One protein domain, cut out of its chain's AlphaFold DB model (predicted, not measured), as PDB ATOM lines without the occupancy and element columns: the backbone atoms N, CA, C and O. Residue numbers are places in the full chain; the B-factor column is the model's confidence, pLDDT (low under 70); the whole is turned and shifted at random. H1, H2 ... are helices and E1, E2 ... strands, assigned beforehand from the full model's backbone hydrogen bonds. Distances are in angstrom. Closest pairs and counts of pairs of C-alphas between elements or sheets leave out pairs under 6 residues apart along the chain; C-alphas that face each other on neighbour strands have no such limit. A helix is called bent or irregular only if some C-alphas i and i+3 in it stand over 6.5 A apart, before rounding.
ATOM      1  N   ASP A   5     -45.881  31.453 -35.572       92.06
ATOM      2  CA  ASP A   5     -47.108  31.252 -36.359       92.06
ATOM      3  C   ASP A   5     -47.966  32.525 -36.352       92.06
ATOM      4  O   ASP A   5     -48.445  32.951 -35.300       92.06
ATOM      5  N   ILE A   6     -48.155  33.124 -37.531       90.44
ATOM      6  CA  ILE A   6     -48.875  34.391 -37.714       90.44
ATOM      7  C   ILE A   6     -50.353  34.262 -37.329       90.44
ATOM      8  O   ILE A   6     -50.891  35.150 -36.671       90.44
ATOM      9  N   GLN A   7     -51.013  33.167 -37.707       89.06
ATOM     10  CA  GLN A   7     -52.432  32.987 -37.405       89.06
ATOM     11  C   GLN A   7     -52.631  32.834 -35.896       89.06
ATOM     12  O   GLN A   7     -53.523  33.458 -35.323       89.06
ATOM     13  N   GLN A   8     -51.768  32.049 -35.248       90.06
ATOM     14  CA  GLN A   8     -51.838  31.827 -33.808       90.06
ATOM     15  C   GLN A   8     -51.634  33.126 -33.018       90.06
ATOM     16  O   GLN A   8     -52.404  33.405 -32.100       90.06
ATOM     17  N   VAL A   9     -50.617  33.928 -33.355       91.06
ATOM     18  CA  VAL A   9     -50.347  35.166 -32.605       91.06
ATOM     19  C   VAL A   9     -51.426  36.225 -32.815       91.06
ATOM     20  O   VAL A   9     -51.785  36.924 -31.866       91.06
ATOM     21  N   ILE A  10     -51.992  36.325 -34.023       90.69
ATOM     22  CA  ILE A  10     -53.107  37.242 -34.282       90.69
ATOM     23  C   ILE A  10     -54.341  36.810 -33.483       90.69
ATOM     24  O   ILE A  10     -54.936  37.649 -32.813       90.69
ATOM     25  N   GLY A  11     -54.674  35.515 -33.477       87.94
ATOM     26  CA  GLY A  11     -55.789  34.986 -32.682       87.94
ATOM     27  C   GLY A  11     -55.655  35.323 -31.195       87.94
ATOM     28  O   GLY A  11     -56.567  35.893 -30.605       87.94
ATOM     29  N   GLN A  12     -54.469  35.102 -30.618       86.69
ATOM     30  CA  GLN A  12     -54.178  35.460 -29.223       86.69
ATOM     31  C   GLN A  12     -54.330  36.962 -28.937       86.69
ATOM     32  O   GLN A  12     -54.691  37.346 -27.829       86.69
ATOM     33  N   THR A  13     -54.041  37.822 -29.916       88.06
ATOM     34  CA  THR A  13     -54.169  39.280 -29.758       88.06
ATOM     35  C   THR A  13     -55.622  39.705 -29.717       88.06
ATOM     36  O   THR A  13     -55.999  40.458 -28.826       88.06
ATOM     37  N   LEU A  14     -56.434  39.180 -30.634       86.81
ATOM     38  CA  LEU A  14     -57.870  39.451 -30.677       86.81
ATOM     39  C   LEU A  14     -58.553  38.983 -29.383       86.81
ATOM     40  O   LEU A  14     -59.318  39.726 -28.780       86.81
ATOM     41  N   GLU A  15     -58.194  37.794 -28.887       84.94
ATOM     42  CA  GLU A  15     -58.686  37.288 -27.599       84.94
ATOM     43  C   GLU A  15     -58.305  38.191 -26.413       84.94
ATOM     44  O   GLU A  15     -59.104  38.390 -25.495       84.94
ATOM     45  N   LEU A  16     -57.085  38.739 -26.411       83.50
ATOM     46  CA  LEU A  16     -56.646  39.676 -25.377       83.50
ATOM     47  C   LEU A  16     -57.400  41.007 -25.457       83.50
ATOM     48  O   LEU A  16     -57.779  41.538 -24.414       83.50
ATOM     49  N   GLU A  17     -57.635  41.534 -26.658       81.94
ATOM     50  CA  GLU A  17     -58.417  42.760 -26.861       81.94
ATOM     51  C   GLU A  17     -59.864  42.588 -26.380       81.94
ATOM     52  O   GLU A  17     -60.366  43.437 -25.641       81.94
ATOM     53  N   ASP A  18     -60.502  41.456 -26.679       82.06
ATOM     54  CA  ASP A  18     -61.842  41.131 -26.176       82.06
ATOM     55  C   ASP A  18     -61.881  40.962 -24.654       82.06
ATOM     56  O   ASP A  18     -62.827  41.370 -23.970       82.06
ATOM     57  N   TRP A  19     -60.834  40.376 -24.073       76.88
ATOM     58  CA  TRP A  19     -60.718  40.281 -22.622       76.88
ATOM     59  C   TRP A  19     -60.559  41.662 -21.967       76.88
ATOM     60  O   TRP A  19     -61.133  41.920 -20.905       76.88
ATOM     61  N   MET A  20     -59.802  42.568 -22.590       74.44
ATOM     62  CA  MET A  20     -59.623  43.934 -22.096       74.44
ATOM     63  C   MET A  20     -60.928  44.734 -22.176       74.44
ATOM     64  O   MET A  20     -61.294  45.381 -21.197       74.44
ATOM     65  N   THR A  21     -61.668  44.639 -23.283       74.38
ATOM     66  CA  THR A  21     -62.948  45.349 -23.457       74.38
ATOM     67  C   THR A  21     -64.039  44.813 -22.526       74.38
ATOM     68  O   THR A  21     -64.736  45.592 -21.881       74.38
ATOM     69  N   SER A  22     -64.125  43.493 -22.339       67.94
ATOM     70  CA  SER A  22     -65.076  42.871 -21.400       67.94
ATOM     71  C   SER A  22     -64.748  43.119 -19.920       67.94
ATOM     72  O   SER A  22     -65.640  43.086 -19.067       67.94
ATOM     73  N   SER A  23     -63.484  43.395 -19.588       62.34
ATOM     74  CA  SER A  23     -63.063  43.736 -18.221       62.34
ATOM     75  C   SER A  23     -63.473  45.154 -17.807       62.34
ATOM     76  O   SER A  23     -63.707  45.387 -16.615       62.34
ATOM     77  N   ASP A  24     -63.611  46.074 -18.767       56.00
ATOM     78  CA  ASP A  24     -64.116  47.435 -18.538       56.00
ATOM     79  C   ASP A  24     -65.655  47.465 -18.380       56.00
ATOM     80  O   ASP A  24     -66.191  48.302 -17.648       56.00
ATOM     81  N   ASP A  25     -66.365  46.472 -18.927       49.94
ATOM     82  CA  ASP A  25     -67.831  46.346 -18.911       49.94
ATOM     83  C   ASP A  25     -68.391  45.501 -17.745       49.94
ATOM     84  O   ASP A  25     -69.337  44.720 -17.880       49.94
ATOM     85  N   ARG A  26     -67.919  45.725 -16.510       50.78
ATOM     86  CA  ARG A  26     -68.574  45.175 -15.295       50.78
ATOM     87  C   ARG A  26     -69.952  45.788 -14.972       50.78
ATOM     88  O   ARG A  26     -70.415  45.705 -13.831       50.78
ATOM     89  N   ALA A  27     -70.634  46.376 -15.954       47.19
ATOM     90  CA  ALA A  27     -71.969  46.936 -15.796       47.19
ATOM     91  C   ALA A  27     -72.856  46.856 -17.059       47.19
ATOM     92  O   ALA A  27     -73.437  47.872 -17.417       47.19
ATOM     93  N   ALA A  28     -73.046  45.683 -17.682       41.94
ATOM     94  CA  ALA A  28     -74.361  45.270 -18.218       41.94
ATOM     95  C   ALA A  28     -74.371  43.859 -18.849       41.94
ATOM     96  O   ALA A  28     -73.648  43.593 -19.792       41.94
ATOM     97  N   ALA A  29     -75.308  43.041 -18.355       44.94
ATOM     98  CA  ALA A  29     -76.069  41.975 -19.026       44.94
ATOM     99  C   ALA A  29     -75.342  40.801 -19.729       44.94
ATOM    100  O   ALA A  29     -74.737  40.924 -20.785       44.94
ATOM    101  N   GLU A  30     -75.559  39.616 -19.155       53.41
ATOM    102  CA  GLU A  30     -75.308  38.281 -19.707       53.41
ATOM    103  C   GLU A  30     -76.258  37.976 -20.892       53.41
ATOM    104  O   GLU A  30     -77.468  38.072 -20.692       53.41
ATOM    105  N   ASP A  31     -75.723  37.616 -22.077       41.97
ATOM    106  CA  ASP A  31     -76.171  36.508 -22.979       41.97
ATOM    107  C   ASP A  31     -75.396  36.416 -24.333       41.97
ATOM    108  O   ASP A  31     -75.924  35.880 -25.300       41.97
ATOM    109  N   ASP A  32     -74.151  36.905 -24.463       46.06
ATOM    110  CA  ASP A  32     -73.449  36.897 -25.770       46.06
ATOM    111  C   ASP A  32     -71.954  36.537 -25.681       46.06
ATOM    112  O   ASP A  32     -71.069  37.341 -25.938       46.06
ATOM    113  N   ALA A  33     -71.643  35.315 -25.238       51.75
ATOM    114  CA  ALA A  33     -70.256  34.836 -25.105       51.75
ATOM    115  C   ALA A  33     -69.888  33.717 -26.101       51.75
ATOM    116  O   ALA A  33     -68.898  33.016 -25.892       51.75
ATOM    117  N   ARG A  34     -70.699  33.478 -27.146       43.50
ATOM    118  CA  ARG A  34     -70.494  32.348 -28.079       43.50
ATOM    119  C   ARG A  34     -70.197  32.717 -29.535       43.50
ATOM    120  O   ARG A  34     -69.658  31.856 -30.218       43.50
ATOM    121  N   GLU A  35     -70.455  33.938 -30.003       51.56
ATOM    122  CA  GLU A  35     -70.162  34.314 -31.404       51.56
ATOM    123  C   GLU A  35     -68.747  34.893 -31.614       51.56
ATOM    124  O   GLU A  35     -68.203  34.836 -32.717       51.56
ATOM    125  N   VAL A  36     -68.099  35.382 -30.554       53.97
ATOM    126  CA  VAL A  36     -66.837  36.140 -30.655       53.97
ATOM    127  C   VAL A  36     -65.616  35.254 -30.982       53.97
ATOM    128  O   VAL A  36     -64.755  35.643 -31.766       53.97
ATOM    129  N   SER A  37     -65.566  34.010 -30.485       60.88
ATOM    130  CA  SER A  37     -64.419  33.105 -30.708       60.88
ATOM    131  C   SER A  37     -64.318  32.583 -32.150       60.88
ATOM    132  O   SER A  37     -63.223  32.564 -32.709       60.88
ATOM    133  N   GLU A  38     -65.435  32.213 -32.789       66.75
ATOM    134  CA  GLU A  38     -65.416  31.758 -34.192       66.75
ATOM    135  C   GLU A  38     -65.122  32.912 -35.165       66.75
ATOM    136  O   GLU A  38     -64.456  32.714 -36.185       66.75
ATOM    137  N   SER A  39     -65.574  34.126 -34.831       82.88
ATOM    138  CA  SER A  39     -65.294  35.337 -35.605       82.88
ATOM    139  C   SER A  39     -63.804  35.700 -35.582       82.88
ATOM    140  O   SER A  39     -63.224  35.993 -36.627       82.88
ATOM    141  N   ASN A  40     -63.146  35.621 -34.422       85.38
ATOM    142  CA  ASN A  40     -61.727  35.969 -34.295       85.38
ATOM    143  C   ASN A  40     -60.806  35.001 -35.040       85.38
ATOM    144  O   ASN A  40     -59.859  35.433 -35.698       85.38
ATOM    145  N   ASP A  41     -61.114  33.704 -35.014       86.81
ATOM    146  CA  ASP A  41     -60.380  32.701 -35.790       86.81
ATOM    147  C   ASP A  41     -60.521  32.920 -37.304       86.81
ATOM    148  O   ASP A  41     -59.582  32.682 -38.074       86.81
ATOM    149  N   GLU A  42     -61.693  33.372 -37.758       89.06
ATOM    150  CA  GLU A  42     -61.911  33.776 -39.147       89.06
ATOM    151  C   GLU A  42     -61.085  35.014 -39.504       89.06
ATOM    152  O   GLU A  42     -60.380  34.996 -40.516       89.06
ATOM    153  N   LEU A  43     -61.093  36.047 -38.659       90.25
ATOM    154  CA  LEU A  43     -60.290  37.256 -38.857       90.25
ATOM    155  C   LEU A  43     -58.790  36.943 -38.900       90.25
ATOM    156  O   LEU A  43     -58.094  37.405 -39.806       90.25
ATOM    157  N   ALA A  44     -58.294  36.107 -37.988       91.94
ATOM    158  CA  ALA A  44     -56.897  35.686 -37.963       91.94
ATOM    159  C   ALA A  44     -56.500  34.944 -39.250       91.94
ATOM    160  O   ALA A  44     -55.428  35.191 -39.811       91.94
ATOM    161  N   ARG A  45     -57.378  34.076 -39.779       92.12
ATOM    162  CA  ARG A  45     -57.157  33.406 -41.072       92.12
ATOM    163  C   ARG A  45     -57.168  34.370 -42.248       92.12
ATOM    164  O   ARG A  45     -56.333  34.234 -43.144       92.12
ATOM    165  N   GLN A  46     -58.095  35.324 -42.272       93.56
ATOM    166  CA  GLN A  46     -58.157  36.333 -43.330       93.56
ATOM    167  C   GLN A  46     -56.911  37.219 -43.320       93.56
ATOM    168  O   GLN A  46     -56.322  37.453 -44.375       93.56
ATOM    169  N   ALA A  47     -56.456  37.631 -42.136       94.38
ATOM    170  CA  ALA A  47     -55.225  38.388 -41.969       94.38
ATOM    171  C   ALA A  47     -54.000  37.592 -42.445       94.38
ATOM    172  O   ALA A  47     -53.212  38.098 -43.242       94.38
ATOM    173  N   ALA A  48     -53.876  36.324 -42.039       94.56
ATOM    174  CA  ALA A  48     -52.790  35.456 -42.493       94.56
ATOM    175  C   ALA A  48     -52.801  35.267 -44.019       94.56
ATOM    176  O   ALA A  48     -51.757  35.380 -44.655       94.56
ATOM    177  N   THR A  49     -53.973  35.058 -44.625       95.31
ATOM    178  CA  THR A  49     -54.111  34.933 -46.088       95.31
ATOM    179  C   THR A  49     -53.712  36.228 -46.800       95.31
ATOM    180  O   THR A  49     -52.979  36.198 -47.783       95.31
ATOM    181  N   CYS A  50     -54.137  37.380 -46.271       96.00
ATOM    182  CA  CYS A  50     -53.772  38.695 -46.798       96.00
ATOM    183  C   CYS A  50     -52.250  38.905 -46.800       96.00
ATOM    184  O   CYS A  50     -51.696  39.407 -47.776       96.00
ATOM    185  N   LEU A  51     -51.571  38.493 -45.726       96.38
ATOM    186  CA  LEU A  51     -50.118  38.600 -45.609       96.38
ATOM    187  C   LEU A  51     -49.380  37.574 -46.479       96.38
ATOM    188  O   LEU A  51     -48.361  37.918 -47.073       96.38
ATOM    189  N   GLU A  52     -49.898  36.348 -46.601       96.31
ATOM    190  CA  GLU A  52     -49.347  35.319 -47.493       96.31
ATOM    191  C   GLU A  52     -49.326  35.813 -48.943       96.31
ATOM    192  O   GLU A  52     -48.284  35.778 -49.594       96.31
ATOM    193  N   ASP A  53     -50.443  36.364 -49.421       96.62
ATOM    194  CA  ASP A  53     -50.578  36.863 -50.791       96.62
ATOM    195  C   ASP A  53     -49.605  38.019 -51.122       96.62
ATOM    196  O   ASP A  53     -49.486  38.417 -52.287       96.62
ATOM    197  N   ARG A  54     -49.003  38.648 -50.099       96.19
ATOM    198  CA  ARG A  54     -48.204  39.894 -50.169       96.19
ATOM    199  C   ARG A  54     -46.758  39.650 -49.725       96.19
ATOM    200  O   ARG A  54     -45.965  40.590 -49.758       96.19
ATOM    201  N   ALA A  55     -46.414  38.415 -49.350       96.56
ATOM    202  CA  ALA A  55     -45.126  38.048 -48.769       96.56
ATOM    203  C   ALA A  55     -43.939  38.450 -49.659       96.56
ATOM    204  O   ALA A  55     -43.025  39.106 -49.170       96.56
ATOM    205  N   ASP A  56     -43.997  38.156 -50.964       96.69
ATOM    206  CA  ASP A  56     -42.917  38.480 -51.910       96.69
ATOM    207  C   ASP A  56     -42.616  39.989 -51.950       96.69
ATOM    208  O   ASP A  56     -41.466  40.419 -51.893       96.69
ATOM    209  N   MET A  57     -43.667  40.811 -51.995       96.38
ATOM    210  CA  MET A  57     -43.562  42.273 -52.043       96.38
ATOM    211  C   MET A  57     -43.043  42.843 -50.715       96.38
ATOM    212  O   MET A  57     -42.203  43.746 -50.701       96.38
ATOM    213  N   LEU A  58     -43.530  42.304 -49.595       97.81
ATOM    214  CA  LEU A  58     -43.097  42.682 -48.251       97.81
ATOM    215  C   LEU A  58     -41.618  42.344 -48.011       97.81
ATOM    216  O   LEU A  58     -40.901  43.137 -47.394       97.81
ATOM    217  N   GLU A  59     -41.146  41.216 -48.535       97.56
ATOM    218  CA  GLU A  59     -39.736  40.838 -48.486       97.56
ATOM    219  C   GLU A  59     -38.886  41.761 -49.370       97.56
ATOM    220  O   GLU A  59     -37.896  42.319 -48.892       97.56
ATOM    221  N   GLU A  60     -39.298  41.991 -50.621       97.44
ATOM    222  CA  GLU A  60     -38.537  42.784 -51.593       97.44
ATOM    223  C   GLU A  60     -38.365  44.250 -51.167       97.44
ATOM    224  O   GLU A  60     -37.254  44.784 -51.223       97.44
ATOM    225  N   TYR A  61     -39.438  44.913 -50.721       97.38
ATOM    226  CA  TYR A  61     -39.397  46.352 -50.431       97.38
ATOM    227  C   TYR A  61     -39.128  46.692 -48.968       97.38
ATOM    228  O   TYR A  61     -38.536  47.734 -48.685       97.38
ATOM    229  N   PHE A  62     -39.567  45.842 -48.039       97.69
ATOM    230  CA  PHE A  62     -39.536  46.145 -46.607       97.69
ATOM    231  C   PHE A  62     -38.703  45.155 -45.796       97.69
ATOM    232  O   PHE A  62     -38.587  45.337 -44.587       97.69
ATOM    233  N   SER A  63     -38.112  44.128 -46.423       97.31
ATOM    234  CA  SER A  63     -37.363  43.073 -45.721       97.31
ATOM    235  C   SER A  63     -38.177  42.396 -44.606       97.31
ATOM    236  O   SER A  63     -37.626  41.962 -43.594       97.31
ATOM    237  N   ILE A  64     -39.502  42.325 -44.778       97.00
ATOM    238  CA  ILE A  64     -40.394  41.561 -43.907       97.00
ATOM    239  C   ILE A  64     -40.513  40.170 -44.521       97.00
ATOM    240  O   ILE A  64     -41.176  39.980 -45.537       97.00
ATOM    241  N   CYS A  65     -39.849  39.193 -43.913       95.81
ATOM    242  CA  CYS A  65     -39.771  37.842 -44.454       95.81
ATOM    243  C   CYS A  65     -40.874  36.973 -43.848       95.81
ATOM    244  O   CYS A  65     -40.831  36.643 -42.657       95.81
ATOM    245  N   ILE A  66     -41.825  36.562 -44.684       95.44
ATOM    246  CA  ILE A  66     -42.920  35.659 -44.329       95.44
ATOM    247  C   ILE A  66     -42.743  34.371 -45.132       95.44
ATOM    248  O   ILE A  66     -42.629  34.403 -46.352       95.44
ATOM    249  N   GLU A  67     -42.703  33.228 -44.453       92.81
ATOM    250  CA  GLU A  67     -42.472  31.923 -45.073       92.81
ATOM    251  C   GLU A  67     -43.598  30.959 -44.704       92.81
ATOM    252  O   GLU A  67     -43.909  30.751 -43.529       92.81
ATOM    253  N   LYS A  68     -44.199  30.319 -45.710       91.81
ATOM    254  CA  LYS A  68     -45.164  29.244 -45.491       91.81
ATOM    255  C   LYS A  68     -44.451  27.907 -45.415       91.81
ATOM    256  O   LYS A  68     -43.890  27.434 -46.404       91.81
ATOM    257  N   LYS A  69     -44.527  27.259 -44.255       88.62
ATOM    258  CA  LYS A  69     -44.013  25.905 -44.059       88.62
ATOM    259  C   LYS A  69     -45.176  24.956 -43.816       88.62
ATOM    260  O   LYS A  69     -45.930  25.101 -42.860       88.62
ATOM    261  N   GLU A  70     -45.314  23.975 -44.702       86.06
ATOM    262  CA  GLU A  70     -46.437  23.029 -44.727       86.06
ATOM    263  C   GLU A  70     -47.793  23.736 -44.894       86.06
ATOM    264  O   GLU A  70     -48.228  23.986 -46.019       86.06
ATOM    265  N   ARG A  71     -48.465  24.051 -43.783       83.75
ATOM    266  CA  ARG A  71     -49.756  24.755 -43.730       83.75
ATOM    267  C   ARG A  71     -49.745  25.969 -42.809       83.75
ATOM    268  O   ARG A  71     -50.771  26.626 -42.695       83.75
ATOM    269  N   VAL A  72     -48.613  26.251 -42.174       88.50
ATOM    270  CA  VAL A  72     -48.481  27.330 -41.203       88.50
ATOM    271  C   VAL A  72     -47.662  28.454 -41.820       88.50
ATOM    272  O   VAL A  72     -46.626  28.218 -42.451       88.50
ATOM    273  N   LEU A  73     -48.159  29.678 -41.671       92.44
ATOM    274  CA  LEU A  73     -47.485  30.882 -42.127       92.44
ATOM    275  C   LEU A  73     -46.633  31.424 -40.983       92.44
ATOM    276  O   LEU A  73     -47.154  31.746 -39.915       92.44
ATOM    277  N   HIS A  74     -45.327  31.516 -41.203       93.75
ATOM    278  CA  HIS A  74     -44.385  31.959 -40.191       93.75
ATOM    279  C   HIS A  74     -43.739  33.281 -40.565       93.75
ATOM    280  O   HIS A  74     -43.330  33.477 -41.708       93.75
ATOM    281  N   ILE A  75     -43.554  34.155 -39.579       93.56
ATOM    282  CA  ILE A  75     -42.630  35.275 -39.736       93.56
ATOM    283  C   ILE A  75     -41.207  34.815 -39.413       93.56
ATOM    284  O   ILE A  75     -40.936  34.197 -38.381       93.56
ATOM    285  N   LYS A  76     -40.290  35.097 -40.337       92.44
ATOM    286  CA  LYS A  76     -38.885  34.686 -40.277       92.44
ATOM    287  C   LYS A  76     -37.950  35.844 -39.969       92.44
ATOM    288  O   LYS A  76     -36.903  35.632 -39.359       92.44
ATOM    289  N   GLY A  77     -38.304  37.045 -40.412       92.38
ATOM    290  CA  GLY A  77     -37.434  38.206 -40.320       92.38
ATOM    291  C   GLY A  77     -38.192  39.516 -40.439       92.38
ATOM    292  O   GLY A  77     -39.267  39.581 -41.034       92.38
ATOM    293  N   LEU A  78     -37.595  40.545 -39.852       95.19
ATOM    294  CA  LEU A  78     -38.057  41.924 -39.863       95.19
ATOM    295  C   LEU A  78     -36.896  42.842 -40.288       95.19
ATOM    296  O   LEU A  78     -35.731  42.466 -40.108       95.19
ATOM    297  N   PRO A  79     -37.180  44.047 -40.812       96.00
ATOM    298  CA  PRO A  79     -36.142  44.983 -41.224       96.00
ATOM    299  C   PRO A  79     -35.278  45.474 -40.058       96.00
ATOM    300  O   PRO A  79     -35.758  45.759 -38.962       96.00
ATOM    301  N   VAL A  80     -33.991  45.691 -40.314       93.88
ATOM    302  CA  VAL A  80     -33.113  46.407 -39.376       93.88
ATOM    303  C   VAL A  80     -33.162  47.896 -39.718       93.88
ATOM    304  O   VAL A  80     -32.458  48.351 -40.617       93.88
ATOM    305  N   LEU A  81     -34.021  48.656 -39.027       92.38
ATOM    306  CA  LEU A  81     -34.192  50.098 -39.275       92.38
ATOM    307  C   LEU A  81     -33.080  50.953 -38.653       92.38
ATOM    308  O   LEU A  81     -32.736  52.010 -39.180       92.38
ATOM    309  N   LEU A  82     -32.525  50.503 -37.526       90.88
ATOM    310  CA  LEU A  82     -31.442  51.170 -36.814       90.88
ATOM    311  C   LEU A  82     -30.489  50.115 -36.249       90.88
ATOM    312  O   LEU A  82     -30.917  49.148 -35.622       90.88
ATOM    313  N   GLU A  83     -29.191  50.294 -36.479       89.06
ATOM    314  CA  GLU A  83     -28.176  49.352 -36.012       89.06
ATOM    315  C   GLU A  83     -28.167  49.268 -34.477       89.06
ATOM    316  O   GLU A  83     -28.104  50.282 -33.782       89.06
ATOM    317  N   GLY A  84     -28.233  48.042 -33.948       87.19
ATOM    318  CA  GLY A  84     -28.263  47.797 -32.505       87.19
ATOM    319  C   GLY A  84     -29.597  48.128 -31.829       87.19
ATOM    320  O   GLY A  84     -29.627  48.238 -30.604       87.19
ATOM    321  N   TYR A  85     -30.675  48.302 -32.600       89.81
ATOM    322  CA  TYR A  85     -32.035  48.442 -32.087       89.81
ATOM    323  C   TYR A  85     -32.937  47.325 -32.620       89.81
ATOM    324  O   TYR A  85     -32.987  47.075 -33.825       89.81
ATOM    325  N   GLU A  86     -33.670  46.683 -31.713       89.69
ATOM    326  CA  GLU A  86     -34.652  45.642 -32.016       89.69
ATOM    327  C   GLU A  86     -35.984  46.004 -31.336       89.69
ATOM    328  O   GLU A  86     -35.974  46.378 -30.160       89.69
ATOM    329  N   PRO A  87     -37.126  45.919 -32.044       91.19
ATOM    330  CA  PRO A  87     -38.431  46.221 -31.460       91.19
ATOM    331  C   PRO A  87     -38.842  45.153 -30.435       91.19
ATOM    332  O   PRO A  87     -38.361  44.017 -30.461       91.19
ATOM    333  N   ASP A  88     -39.771  45.486 -29.532       90.25
ATOM    334  CA  ASP A  88     -40.282  44.501 -28.574       90.25
ATOM    335  C   ASP A  88     -41.125  43.433 -29.285       90.25
ATOM    336  O   ASP A  88     -42.107  43.725 -29.968       90.25
ATOM    337  N   ILE A  89     -40.782  42.162 -29.084       89.12
ATOM    338  CA  ILE A  89     -41.526  41.036 -29.654       89.12
ATOM    339  C   ILE A  89     -42.973  40.980 -29.145       89.12
ATOM    340  O   ILE A  89     -43.842  40.464 -29.839       89.12
ATOM    341  N   ALA A  90     -43.256  41.551 -27.968       89.12
ATOM    342  CA  ALA A  90     -44.610  41.615 -27.419       89.12
ATOM    343  C   ALA A  90     -45.584  42.408 -28.311       89.12
ATOM    344  O   ALA A  90     -46.777  42.117 -28.311       89.12
ATOM    345  N   GLY A  91     -45.087  43.375 -29.093       91.00
ATOM    346  CA  GLY A  91     -45.900  44.161 -30.028       91.00
ATOM    347  C   GLY A  91     -46.072  43.524 -31.411       91.00
ATOM    348  O   GLY A  91     -46.885  44.000 -32.202       91.00
ATOM    349  N   LEU A  92     -45.329  42.451 -31.714       93.44
ATOM    350  CA  LEU A  92     -45.366  41.778 -33.017       93.44
ATOM    351  C   LEU A  92     -46.781  41.328 -33.426       93.44
ATOM    352  O   LEU A  92     -47.149  41.543 -34.582       93.44
ATOM    353  N   PRO A  93     -47.590  40.727 -32.534       93.50
ATOM    354  CA  PRO A  93     -48.909  40.238 -32.915       93.50
ATOM    355  C   PRO A  93     -49.857  41.360 -33.373       93.50
ATOM    356  O   PRO A  93     -50.482  41.255 -34.430       93.50
ATOM    357  N   LEU A  94     -49.873  42.482 -32.644       92.81
ATOM    358  CA  LEU A  94     -50.650  43.670 -33.001       92.81
ATOM    359  C   LEU A  94     -50.144  44.313 -34.298       92.81
ATOM    360  O   LEU A  94     -50.943  44.747 -35.127       92.81
ATOM    361  N   PHE A  95     -48.825  44.354 -34.502       95.62
ATOM    362  CA  PHE A  95     -48.241  44.825 -35.758       95.62
ATOM    363  C   PHE A  95     -48.724  43.997 -36.955       95.62
ATOM    364  O   PHE A  95     -49.143  44.575 -37.953       95.62
ATOM    365  N   LEU A  96     -48.713  42.664 -36.860       95.88
ATOM    366  CA  LEU A  96     -49.151  41.778 -37.944       95.88
ATOM    367  C   LEU A  96     -50.640  41.937 -38.262       95.88
ATOM    368  O   LEU A  96     -51.008  42.002 -39.435       95.88
ATOM    369  N   LEU A  97     -51.477  42.050 -37.227       94.69
ATOM    370  CA  LEU A  97     -52.903  42.320 -37.391       94.69
ATOM    371  C   LEU A  97     -53.122  43.644 -38.136       94.69
ATOM    372  O   LEU A  97     -53.764  43.663 -39.184       94.69
ATOM    373  N   ARG A  98     -52.512  44.733 -37.654       95.50
ATOM    374  CA  ARG A  98     -52.650  46.061 -38.267       95.50
ATOM    375  C   ARG A  98     -52.057  46.133 -39.664       95.50
ATOM    376  O   ARG A  98     -52.610  46.807 -40.528       95.50
ATOM    377  N   LEU A  99     -50.960  45.425 -39.918       97.06
ATOM    378  CA  LEU A  99     -50.390  45.321 -41.255       97.06
ATOM    379  C   LEU A  99     -51.424  44.729 -42.220       97.06
ATOM    380  O   LEU A  99     -51.603  45.260 -43.311       97.06
ATOM    381  N   ALA A 100     -52.146  43.684 -41.808       96.31
ATOM    382  CA  ALA A 100     -53.169  43.060 -42.637       96.31
ATOM    383  C   ALA A 100     -54.435  43.924 -42.813       96.31
ATOM    384  O   ALA A 100     -55.005  43.914 -43.909       96.31
ATOM    385  N   THR A 101     -54.872  44.651 -41.776       94.88
ATOM    386  CA  THR A 101     -56.176  45.346 -41.748       94.88
ATOM    387  C   THR A 101     -56.123  46.838 -42.083       94.88
ATOM    388  O   THR A 101     -57.041  47.349 -42.721       94.88
ATOM    389  N   GLU A 102     -55.067  47.550 -41.684       95.94
ATOM    390  CA  GLU A 102     -54.980  49.016 -41.789       95.94
ATOM    391  C   GLU A 102     -54.301  49.489 -43.083       95.94
ATOM    392  O   GLU A 102     -54.417  50.656 -43.476       95.94
ATOM    393  N   VAL A 103     -53.574  48.604 -43.772       97.50
ATOM    394  CA  VAL A 103     -52.864  48.955 -45.005       97.50
ATOM    395  C   VAL A 103     -53.800  48.901 -46.207       97.50
ATOM    396  O   VAL A 103     -54.456  47.903 -46.498       97.50
ATOM    397  N   ASN A 104     -53.817  49.990 -46.979       96.69
ATOM    398  CA  ASN A 104     -54.518  50.019 -48.255       96.69
ATOM    399  C   ASN A 104     -53.659  49.377 -49.354       96.69
ATOM    400  O   ASN A 104     -52.833  50.046 -49.966       96.69
ATOM    401  N   TRP A 105     -53.920  48.105 -49.645       96.44
ATOM    402  CA  TRP A 105     -53.214  47.326 -50.670       96.44
ATOM    403  C   TRP A 105     -53.591  47.662 -52.125       96.44
ATOM    404  O   TRP A 105     -52.999  47.117 -53.051       96.44
ATOM    405  N   THR A 106     -54.591  48.521 -52.350       95.69
ATOM    406  CA  THR A 106     -55.111  48.824 -53.701       95.69
ATOM    407  C   THR A 106     -54.454  50.037 -54.355       95.69
ATOM    408  O   THR A 106     -54.385  50.108 -55.580       95.69
ATOM    409  N   ASP A 107     -53.973  50.991 -53.554       97.44
ATOM    410  CA  ASP A 107     -53.297  52.200 -54.023       97.44
ATOM    411  C   ASP A 107     -51.824  52.141 -53.623       97.44
ATOM    412  O   ASP A 107     -51.508  52.142 -52.437       97.44
ATOM    413  N   GLU A 108     -50.923  52.104 -54.607       95.62
ATOM    414  CA  GLU A 108     -49.481  51.912 -54.394       95.62
ATOM    415  C   GLU A 108     -48.911  52.914 -53.383       95.62
ATOM    416  O   GLU A 108     -48.250  52.540 -52.415       95.62
ATOM    417  N   LYS A 109     -49.231  54.202 -53.539       97.12
ATOM    418  CA  LYS A 109     -48.702  55.243 -52.658       97.12
ATOM    419  C   LYS A 109     -49.189  55.066 -51.219       97.12
ATOM    420  O   LYS A 109     -48.392  55.170 -50.285       97.12
ATOM    421  N   ARG A 110     -50.484  54.805 -51.026       97.50
ATOM    422  CA  ARG A 110     -51.067  54.556 -49.699       97.50
ATOM    423  C   ARG A 110     -50.594  53.237 -49.100       97.50
ATOM    424  O   ARG A 110     -50.442  53.181 -47.886       97.50
ATOM    425  N   CYS A 111     -50.321  52.227 -49.919       97.12
ATOM    426  CA  CYS A 111     -49.749  50.957 -49.492       97.12
ATOM    427  C   CYS A 111     -48.376  51.179 -48.856       97.12
ATOM    428  O   CYS A 111     -48.184  50.873 -47.683       97.12
ATOM    429  N   PHE A 112     -47.440  51.797 -49.587       98.06
ATOM    430  CA  PHE A 112     -46.090  52.057 -49.078       98.06
ATOM    431  C   PHE A 112     -46.106  52.955 -47.840       98.06
ATOM    432  O   PHE A 112     -45.381  52.705 -46.874       98.06
ATOM    433  N   GLN A 113     -46.961  53.982 -47.842       97.62
ATOM    434  CA  GLN A 113     -47.146  54.849 -46.684       97.62
ATOM    435  C   GLN A 113     -47.716  54.082 -45.480       97.62
ATOM    436  O   GLN A 113     -47.259  54.297 -44.361       97.62
ATOM    437  N   GLY A 114     -48.688  53.197 -45.708       97.81
ATOM    438  CA  GLY A 114     -49.311  52.361 -44.687       97.81
ATOM    439  C   GLY A 114     -48.304  51.413 -44.048       97.81
ATOM    440  O   GLY A 114     -48.101  51.482 -42.842       97.81
ATOM    441  N   VAL A 115     -47.593  50.615 -44.850       98.00
ATOM    442  CA  VAL A 115     -46.566  49.686 -44.339       98.00
ATOM    443  C   VAL A 115     -45.485  50.437 -43.558       98.00
ATOM    444  O   VAL A 115     -45.149  50.049 -42.442       98.00
ATOM    445  N   SER A 116     -44.992  51.560 -44.092       97.06
ATOM    446  CA  SER A 116     -43.984  52.386 -43.408       97.06
ATOM    447  C   SER A 116     -44.495  52.948 -42.079       97.06
ATOM    448  O   SER A 116     -43.748  53.020 -41.106       97.06
ATOM    449  N   ARG A 117     -45.770  53.349 -42.024       96.50
ATOM    450  CA  ARG A 117     -46.406  53.847 -40.801       96.50
ATOM    451  C   ARG A 117     -46.535  52.746 -39.755       96.50
ATOM    452  O   ARG A 117     -46.200  52.990 -38.602       96.50
ATOM    453  N   GLU A 118     -47.006  51.565 -40.140       97.50
ATOM    454  CA  GLU A 118     -47.173  50.444 -39.212       97.50
ATOM    455  C   GLU A 118     -45.820  49.941 -38.689       97.50
ATOM    456  O   GLU A 118     -45.678  49.721 -37.486       97.50
ATOM    457  N   LEU A 119     -44.787  49.890 -39.542       96.31
ATOM    458  CA  LEU A 119     -43.404  49.661 -39.107       96.31
ATOM    459  C   LEU A 119     -42.934  50.739 -38.125       96.31
ATOM    460  O   LEU A 119     -42.398  50.415 -37.071       96.31
ATOM    461  N   GLY A 120     -43.155  52.017 -38.439       94.12
ATOM    462  CA  GLY A 120     -42.760  53.124 -37.569       94.12
ATOM    463  C   GLY A 120     -43.443  53.091 -36.201       94.12
ATOM    464  O   GLY A 120     -42.822  53.442 -35.205       94.12
ATOM    465  N   LEU A 121     -44.696  52.640 -36.135       93.56
ATOM    466  CA  LEU A 121     -45.408  52.459 -34.871       93.56
ATOM    467  C   LEU A 121     -44.866  51.266 -34.086       93.56
ATOM    468  O   LEU A 121     -44.626  51.395 -32.891       93.56
ATOM    469  N   TYR A 122     -44.604  50.145 -34.755       94.69
ATOM    470  CA  TYR A 122     -44.060  48.960 -34.100       94.69
ATOM    471  C   TYR A 122     -42.641  49.188 -33.546       94.69
ATOM    472  O   TYR A 122     -42.358  48.857 -32.399       94.69
ATOM    473  N   TYR A 123     -41.772  49.837 -34.323       92.44
ATOM    474  CA  TYR A 123     -40.412  50.215 -33.914       92.44
ATOM    475  C   TYR A 123     -40.371  51.498 -33.068       92.44
ATOM    476  O   TYR A 123     -39.304  51.922 -32.632       92.44
ATOM    477  N   GLY A 124     -41.513  52.158 -32.877       88.69
ATOM    478  CA  GLY A 124     -41.643  53.331 -32.019       88.69
ATOM    479  C   GLY A 124     -41.908  52.976 -30.556       88.69
ATOM    480  O   GLY A 124     -41.649  53.799 -29.678       88.69
ATOM    481  N   GLU A 125     -42.405  51.767 -30.284       79.69
ATOM    482  CA  GLU A 125     -42.668  51.275 -28.932       79.69
ATOM    483  C   GLU A 125     -41.328  51.024 -28.211       79.69
ATOM    484  O   GLU A 125     -40.591  50.080 -28.504       79.69
ATOM    485  N   GLN A 126     -40.955  51.929 -27.303       67.56
ATOM    486  CA  GLN A 126     -39.626  51.936 -26.688       67.56
ATOM    487  C   GLN A 126     -39.556  51.119 -25.398       67.56
ATOM    488  O   GLN A 126     -40.341  51.326 -24.467       67.56
ATOM    489  N   ARG A 127     -38.492  50.315 -25.259       67.50
ATOM    490  CA  ARG A 127     -38.023  49.874 -23.941       67.50
ATOM    491  C   ARG A 127     -37.161  50.981 -23.335       67.50
ATOM    492  O   ARG A 127     -36.493  51.747 -24.028       67.50
ATOM    493  N   ARG A 128     -37.143  51.075 -22.001       66.69
ATOM    494  CA  ARG A 128     -36.407  52.137 -21.280       66.69
ATOM    495  C   ARG A 128     -34.898  52.152 -21.562       66.69
ATOM    496  O   ARG A 128     -34.268  53.187 -21.355       66.69
ATOM    497  N   ASP A 129     -34.331  51.041 -22.020       70.94
ATOM    498  CA  ASP A 129     -32.886  50.878 -22.190       70.94
ATOM    499  C   ASP A 129     -32.365  51.364 -23.560       70.94
ATOM    500  O   ASP A 129     -31.168  51.624 -23.707       70.94
ATOM    501  N   ASP A 130     -33.251  51.619 -24.530       79.19
ATOM    502  CA  ASP A 130     -32.876  51.926 -25.922       79.19
ATOM    503  C   ASP A 130     -32.481  53.394 -26.155       79.19
ATOM    504  O   ASP A 130     -32.061  53.786 -27.249       79.19
ATOM    505  N   VAL A 131     -32.557  54.233 -25.115       79.38
ATOM    506  CA  VAL A 131     -32.284  55.682 -25.190       79.38
ATOM    507  C   VAL A 131     -30.899  55.973 -25.774       79.38
ATOM    508  O   VAL A 131     -30.723  56.949 -26.503       79.38
ATOM    509  N   ARG A 132     -29.908  55.121 -25.483       83.69
ATOM    510  CA  ARG A 132     -28.522  55.292 -25.954       83.69
ATOM    511  C   ARG A 132     -28.354  55.056 -27.451       83.69
ATOM    512  O   ARG A 132     -27.408  55.593 -28.018       83.69
ATOM    513  N   THR A 133     -29.247  54.290 -28.067       86.19
ATOM    514  CA  THR A 133     -29.221  53.984 -29.501       86.19
ATOM    515  C   THR A 133     -30.132  54.946 -30.257       86.19
ATOM    516  O   THR A 133     -29.728  55.544 -31.254       86.19
ATOM    517  N   ILE A 134     -31.339  55.182 -29.733       86.62
ATOM    518  CA  ILE A 134     -32.366  55.969 -30.420       86.62
ATOM    519  C   ILE A 134     -32.069  57.467 -30.373       86.62
ATOM    520  O   ILE A 134     -32.248  58.151 -31.378       86.62
ATOM    521  N   PHE A 135     -31.604  58.010 -29.243       86.69
ATOM    522  CA  PHE A 135     -31.407  59.459 -29.132       86.69
ATOM    523  C   PHE A 135     -30.335  59.991 -30.105       86.69
ATOM    524  O   PHE A 135     -30.614  60.971 -30.798       86.69
ATOM    525  N   PRO A 136     -29.159  59.344 -30.261       89.12
ATOM    526  CA  PRO A 136     -28.213  59.723 -31.310       89.12
ATOM    527  C   PRO A 136     -28.803  59.618 -32.719       89.12
ATOM    528  O   PRO A 136     -28.595  60.516 -33.534       89.12
ATOM    529  N   ALA A 137     -29.572  58.562 -33.003       88.06
ATOM    530  CA  ALA A 137     -30.221  58.384 -34.299       88.06
ATOM    531  C   ALA A 137     -31.221  59.513 -34.591       88.06
ATOM    532  O   ALA A 137     -31.213  60.080 -35.681       88.06
ATOM    533  N   LEU A 138     -32.016  59.910 -33.597       86.12
ATOM    534  CA  LEU A 138     -32.980  61.000 -33.709       86.12
ATOM    535  C   LEU A 138     -32.302  62.332 -34.058       86.12
ATOM    536  O   LEU A 138     -32.822  63.082 -34.878       86.12
ATOM    537  N   CYS A 139     -31.113  62.607 -33.513       84.19
ATOM    538  CA  CYS A 139     -30.353  63.819 -33.837       84.19
ATOM    539  C   CYS A 139     -29.849  63.878 -35.289       84.19
ATOM    540  O   CYS A 139     -29.570  64.972 -35.782       84.19
ATOM    541  N   HIS A 140     -29.697  62.734 -35.960       86.06
ATOM    542  CA  HIS A 140     -29.102  62.659 -37.298       86.06
ATOM    543  C   HIS A 140     -30.097  62.299 -38.403       86.06
ATOM    544  O   HIS A 140     -29.898  62.709 -39.545       86.06
ATOM    545  N   LEU A 141     -31.142  61.539 -38.077       87.12
ATOM    546  CA  LEU A 141     -32.052  60.937 -39.051       87.12
ATOM    547  C   LEU A 141     -33.451  61.559 -39.034       87.12
ATOM    548  O   LEU A 141     -34.143  61.511 -40.049       87.12
ATOM    549  N   LEU A 142     -33.886  62.146 -37.913       85.12
ATOM    550  CA  LEU A 142     -35.238  62.686 -37.817       85.12
ATOM    551  C   LEU A 142     -35.324  64.061 -38.489       85.12
ATOM    552  O   LEU A 142     -34.677  65.020 -38.069       85.12
ATOM    553  N   GLN A 143     -36.194  64.170 -39.491       84.69
ATOM    554  CA  GLN A 143     -36.674  65.447 -40.014       84.69
ATOM    555  C   GLN A 143     -38.089  65.687 -39.477       84.69
ATOM    556  O   GLN A 143     -39.046  65.152 -40.038       84.69
ATOM    557  N   PRO A 144     -38.240  66.427 -38.365       78.06
ATOM    558  CA  PRO A 144     -39.546  66.634 -37.758       78.06
ATOM    559  C   PRO A 144     -40.454  67.444 -38.686       78.06
ATOM    560  O   PRO A 144     -40.022  68.415 -39.312       78.06
ATOM    561  N   SER A 145     -41.727  67.051 -38.761       80.44
ATOM    562  CA  SER A 145     -42.741  67.867 -39.422       80.44
ATOM    563  C   SER A 145     -42.983  69.145 -38.618       80.44
ATOM    564  O   SER A 145     -42.950  69.135 -37.384       80.44
ATOM    565  N   ASN A 146     -43.300  70.244 -39.307       71.81
ATOM    566  CA  ASN A 146     -43.628  71.520 -38.666       71.81
ATOM    567  C   ASN A 146     -44.789  71.392 -37.656       71.81
ATOM    568  O   ASN A 146     -44.804  72.106 -36.653       71.81
ATOM    569  N   ASP A 147     -45.720  70.464 -37.894       66.69
ATOM    570  CA  ASP A 147     -46.889  70.229 -37.039       66.69
ATOM    571  C   ASP A 147     -46.580  69.358 -35.802       66.69
ATOM    572  O   ASP A 147     -47.255  69.478 -34.776       66.69
ATOM    573  N   ASP A 148     -45.539  68.517 -35.848       61.12
ATOM    574  CA  ASP A 148     -45.216  67.565 -34.770       61.12
ATOM    575  C   ASP A 148     -44.576  68.248 -33.558       61.12
ATOM    576  O   ASP A 148     -44.763  67.824 -32.411       61.12
ATOM    577  N   HIS A 149     -43.867  69.357 -33.786       61.19
ATOM    578  CA  HIS A 149     -43.164  70.091 -32.736       61.19
ATOM    579  C   HIS A 149     -44.076  70.521 -31.584       61.19
ATOM    580  O   HIS A 149     -43.643  70.519 -30.438       61.19
ATOM    581  N   GLN A 150     -45.333  70.873 -31.866       62.81
ATOM    582  CA  GLN A 150     -46.253  71.380 -30.842       62.81
ATOM    583  C   GLN A 150     -46.958  70.271 -30.059       62.81
ATOM    584  O   GLN A 150     -47.393  70.506 -28.932       62.81
ATOM    585  N   ARG A 151     -47.097  69.076 -30.642       68.94
ATOM    586  CA  ARG A 151     -47.812  67.959 -30.008       68.94
ATOM    587  C   ARG A 151     -46.890  67.056 -29.199       68.94
ATOM    588  O   ARG A 151     -47.317  66.536 -28.174       68.94
ATOM    589  N   CYS A 152     -45.644  66.890 -29.637       77.44
ATOM    590  CA  CYS A 152     -44.729  65.904 -29.059       77.44
ATOM    591  C   CYS A 152     -43.606  66.522 -28.211       77.44
ATOM    592  O   CYS A 152     -42.991  65.813 -27.418       77.44
ATOM    593  N   VAL A 153     -43.333  67.826 -28.343       83.19
ATOM    594  CA  VAL A 153     -42.260  68.504 -27.601       83.19
ATOM    595  C   VAL A 153     -42.840  69.660 -26.798       83.19
ATOM    596  O   VAL A 153     -43.328  70.643 -27.348       83.19
ATOM    597  N   SER A 154     -42.752  69.564 -25.473       86.38
ATOM    598  CA  SER A 154     -43.170  70.633 -24.568       86.38
ATOM    599  C   SER A 154     -41.986  71.158 -23.762       86.38
ATOM    600  O   SER A 154     -41.204  70.414 -23.169       86.38
ATOM    601  N   GLN A 155     -41.830  72.479 -23.751       88.06
ATOM    602  CA  GLN A 155     -40.795  73.118 -22.958       88.06
ATOM    603  C   GLN A 155     -41.237  73.194 -21.493       88.06
ATOM    604  O   GLN A 155     -42.101  73.990 -21.140       88.06
ATOM    605  N   LEU A 156     -40.599  72.403 -20.630       91.00
ATOM    606  CA  LEU A 156     -40.904  72.406 -19.195       91.00
ATOM    607  C   LEU A 156     -40.256  73.582 -18.450       91.00
ATOM    608  O   LEU A 156     -40.829  74.115 -17.504       91.00
ATOM    609  N   THR A 157     -39.041  73.983 -18.841       92.75
ATOM    610  CA  THR A 157     -38.297  75.061 -18.170       92.75
ATOM    611  C   THR A 157     -37.227  75.698 -19.072       92.75
ATOM    612  O   THR A 157     -37.060  75.333 -20.237       92.75
ATOM    613  N   THR A 158     -36.498  76.680 -18.536       94.62
ATOM    614  CA  THR A 158     -35.293  77.281 -19.128       94.62
ATOM    615  C   THR A 158     -34.155  77.277 -18.112       94.62
ATOM    616  O   THR A 158     -34.393  77.353 -16.906       94.62
ATOM    617  N   LEU A 159     -32.907  77.293 -18.591       93.25
ATOM    618  CA  LEU A 159     -31.737  77.496 -17.727       93.25
ATOM    619  C   LEU A 159     -31.850  78.785 -16.898       93.25
ATOM    620  O   LEU A 159     -31.513  78.788 -15.720       93.25
ATOM    621  N   GLY A 160     -32.400  79.860 -17.475       93.19
ATOM    622  CA  GLY A 160     -32.625  81.118 -16.759       93.19
ATOM    623  C   GLY A 160     -33.591  80.991 -15.575       93.19
ATOM    624  O   GLY A 160     -33.388  81.646 -14.560       93.19
ATOM    625  N   ASN A 161     -34.619  80.139 -15.668       91.69
ATOM    626  CA  ASN A 161     -35.509  79.857 -14.537       91.69
ATOM    627  C   ASN A 161     -34.834  78.971 -13.485       91.69
ATOM    628  O   ASN A 161     -35.045  79.185 -12.295       91.69
ATOM    629  N   LEU A 162     -34.001  78.017 -13.910       93.19
ATOM    630  CA  LEU A 162     -33.259  77.145 -12.997       93.19
ATOM    631  C   LEU A 162     -32.216  77.925 -12.187       93.19
ATOM    632  O   LEU A 162     -32.155  77.779 -10.968       93.19
ATOM    633  N   TYR A 163     -31.452  78.813 -12.829       92.19
ATOM    634  CA  TYR A 163     -30.410  79.600 -12.161       92.19
ATOM    635  C   TYR A 163     -30.934  80.672 -11.198       92.19
ATOM    636  O   TYR A 163     -30.150  81.208 -10.429       92.19
ATOM    637  N   LYS A 164     -32.242  80.969 -11.191       91.06
ATOM    638  CA  LYS A 164     -32.866  81.826 -10.164       91.06
ATOM    639  C   LYS A 164     -33.068  81.118  -8.823       91.06
ATOM    640  O   LYS A 164     -33.292  81.784  -7.820       91.06
ATOM    641  N   VAL A 165     -33.089  79.783  -8.825       91.81
ATOM    642  CA  VAL A 165     -33.378  78.959  -7.638       91.81
ATOM    643  C   VAL A 165     -32.135  78.193  -7.192       91.81
ATOM    644  O   VAL A 165     -31.893  78.057  -5.997       91.81
TER     645      VAL A 165
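This is residues 5 to 165 of the 169 residues of the protein "Hypothetical protein" of Cyclophora tenuis (UniProt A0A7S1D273). A compact body of helices has H4 in its middle, with the helical hairpin H1 H2 crossing it on one side and H5 packed beside it on the other; a small strand hairpin, E1 E2, lies by residues 6 to 8 of H1 and 48 to 52 of H2, with H3 next to E1. From this body two stretches stick out: residues 19 to 35, of which 19 to 24 belong to H1 and the rest to the long link from H1 to H2, and the tail of residues 138 to 165, of which 138 to 141 belong to H6, 148 to 152 to H7 and 159 to 162 to H8. The printed part has 161 residues, with eight named helices and two named strands in the order H1 H2 H3 E1 E2 H4 H5 H6 H7 H8; the class is mostly helix, and the sheet, E1 - E2, is antiparallel. The whole is loose, with a radius of gyration of the C-alphas of 20.3 A and spans of 65 by 49 by 31 A.

Start with H1, residues 6 to 24, and H2, residues 36 to 52, a helical hairpin. They touch, closest at the C-alphas of Gln 7 and Ala 44, 5.2 A apart, and run opposite ways at a steep tilt of 38 degrees, only just beyond shallow. Next look at H3, residues 55 to 62, which meets H2 only through their link. Then come E1, residues 65 to 69, and E2, residues 72 to 77, an antiparallel hairpin at 150 degrees; look for N 67 and O 74, and N 74 and O 67, both pairs 2.8 A apart and within hydrogen-bond range. The closest C-alphas of H3 and E1 are those of Glu 59 and Cys 65, 5.0 A apart, and those of H1 and E2 are Ile 6 and His 74, 5.7 A apart. Go on to H4, residues 89 to 102, the hub, which touches three helices. It is about perpendicular to H1, at 87 degrees, and touches residues 6 to 13 of H1 alone, closest at the C-alphas of Val 9 and Pro 93, 5.3 A. It is about perpendicular to H2 too, at 83 degrees, and touches residues 44 to 51 alone, closest at the C-alphas of Ala 47 and Ala 100, 5.1 A. H5, residues 108 to 122, forms a helical hairpin with H4: they touch at a shallow tilt of 22 degrees, opposite ways, with the C-alphas of Phe 95 and Tyr 122 closest at 6.1 A. H3 and H5 are near each other, with 8 pairs of C-alphas within 10 A. H6, residues 131 to 141, H7, residues 148 to 152, and H8, residues 159 to 162, touch no helix. Every O i to N i+4 pair is within hydrogen-bond range in H1, H2, H3, H5 and H7; the figures are 8 of 10 in H4 and 6 of 7 in H6, and H8 is too short for such a pair.

Find C-alpha 6 at (-48.875, 34.391, -37.714); from there H1 runs 27.8 A to C-alpha 24. H2 is 24.3 A long, E1 12.7 A and E2 15.5 A. H4 begins with C-alpha 89 at (-41.526, 41.036, -29.654) and is 19.8 A long; it is irregular, with C-alphas 90 and 93 7.1 A apart. H5 is 21.2 A long and H6 14.8 A. H6 is neither bent nor irregular, but only just: C-alphas 133 and 136 are 6.1 A apart. H8 ends at C-alpha 162, at (-33.259, 77.145, -12.997).

The two C-alphas farthest apart are those of Glu 70 and Lys 164, 69.5 A. Without the stretches that stand free, the body of 116 residues spans 46 by 31 by 27 A. The printed part has no cut, and its long links are H1 to H2 and E2 to H4, each of 11 residues. The mean pLDDT of the printed part is 85.5; look at the B-factor column for values under 70 at residues 22 to 38, 126 to 128 and 147 to 151.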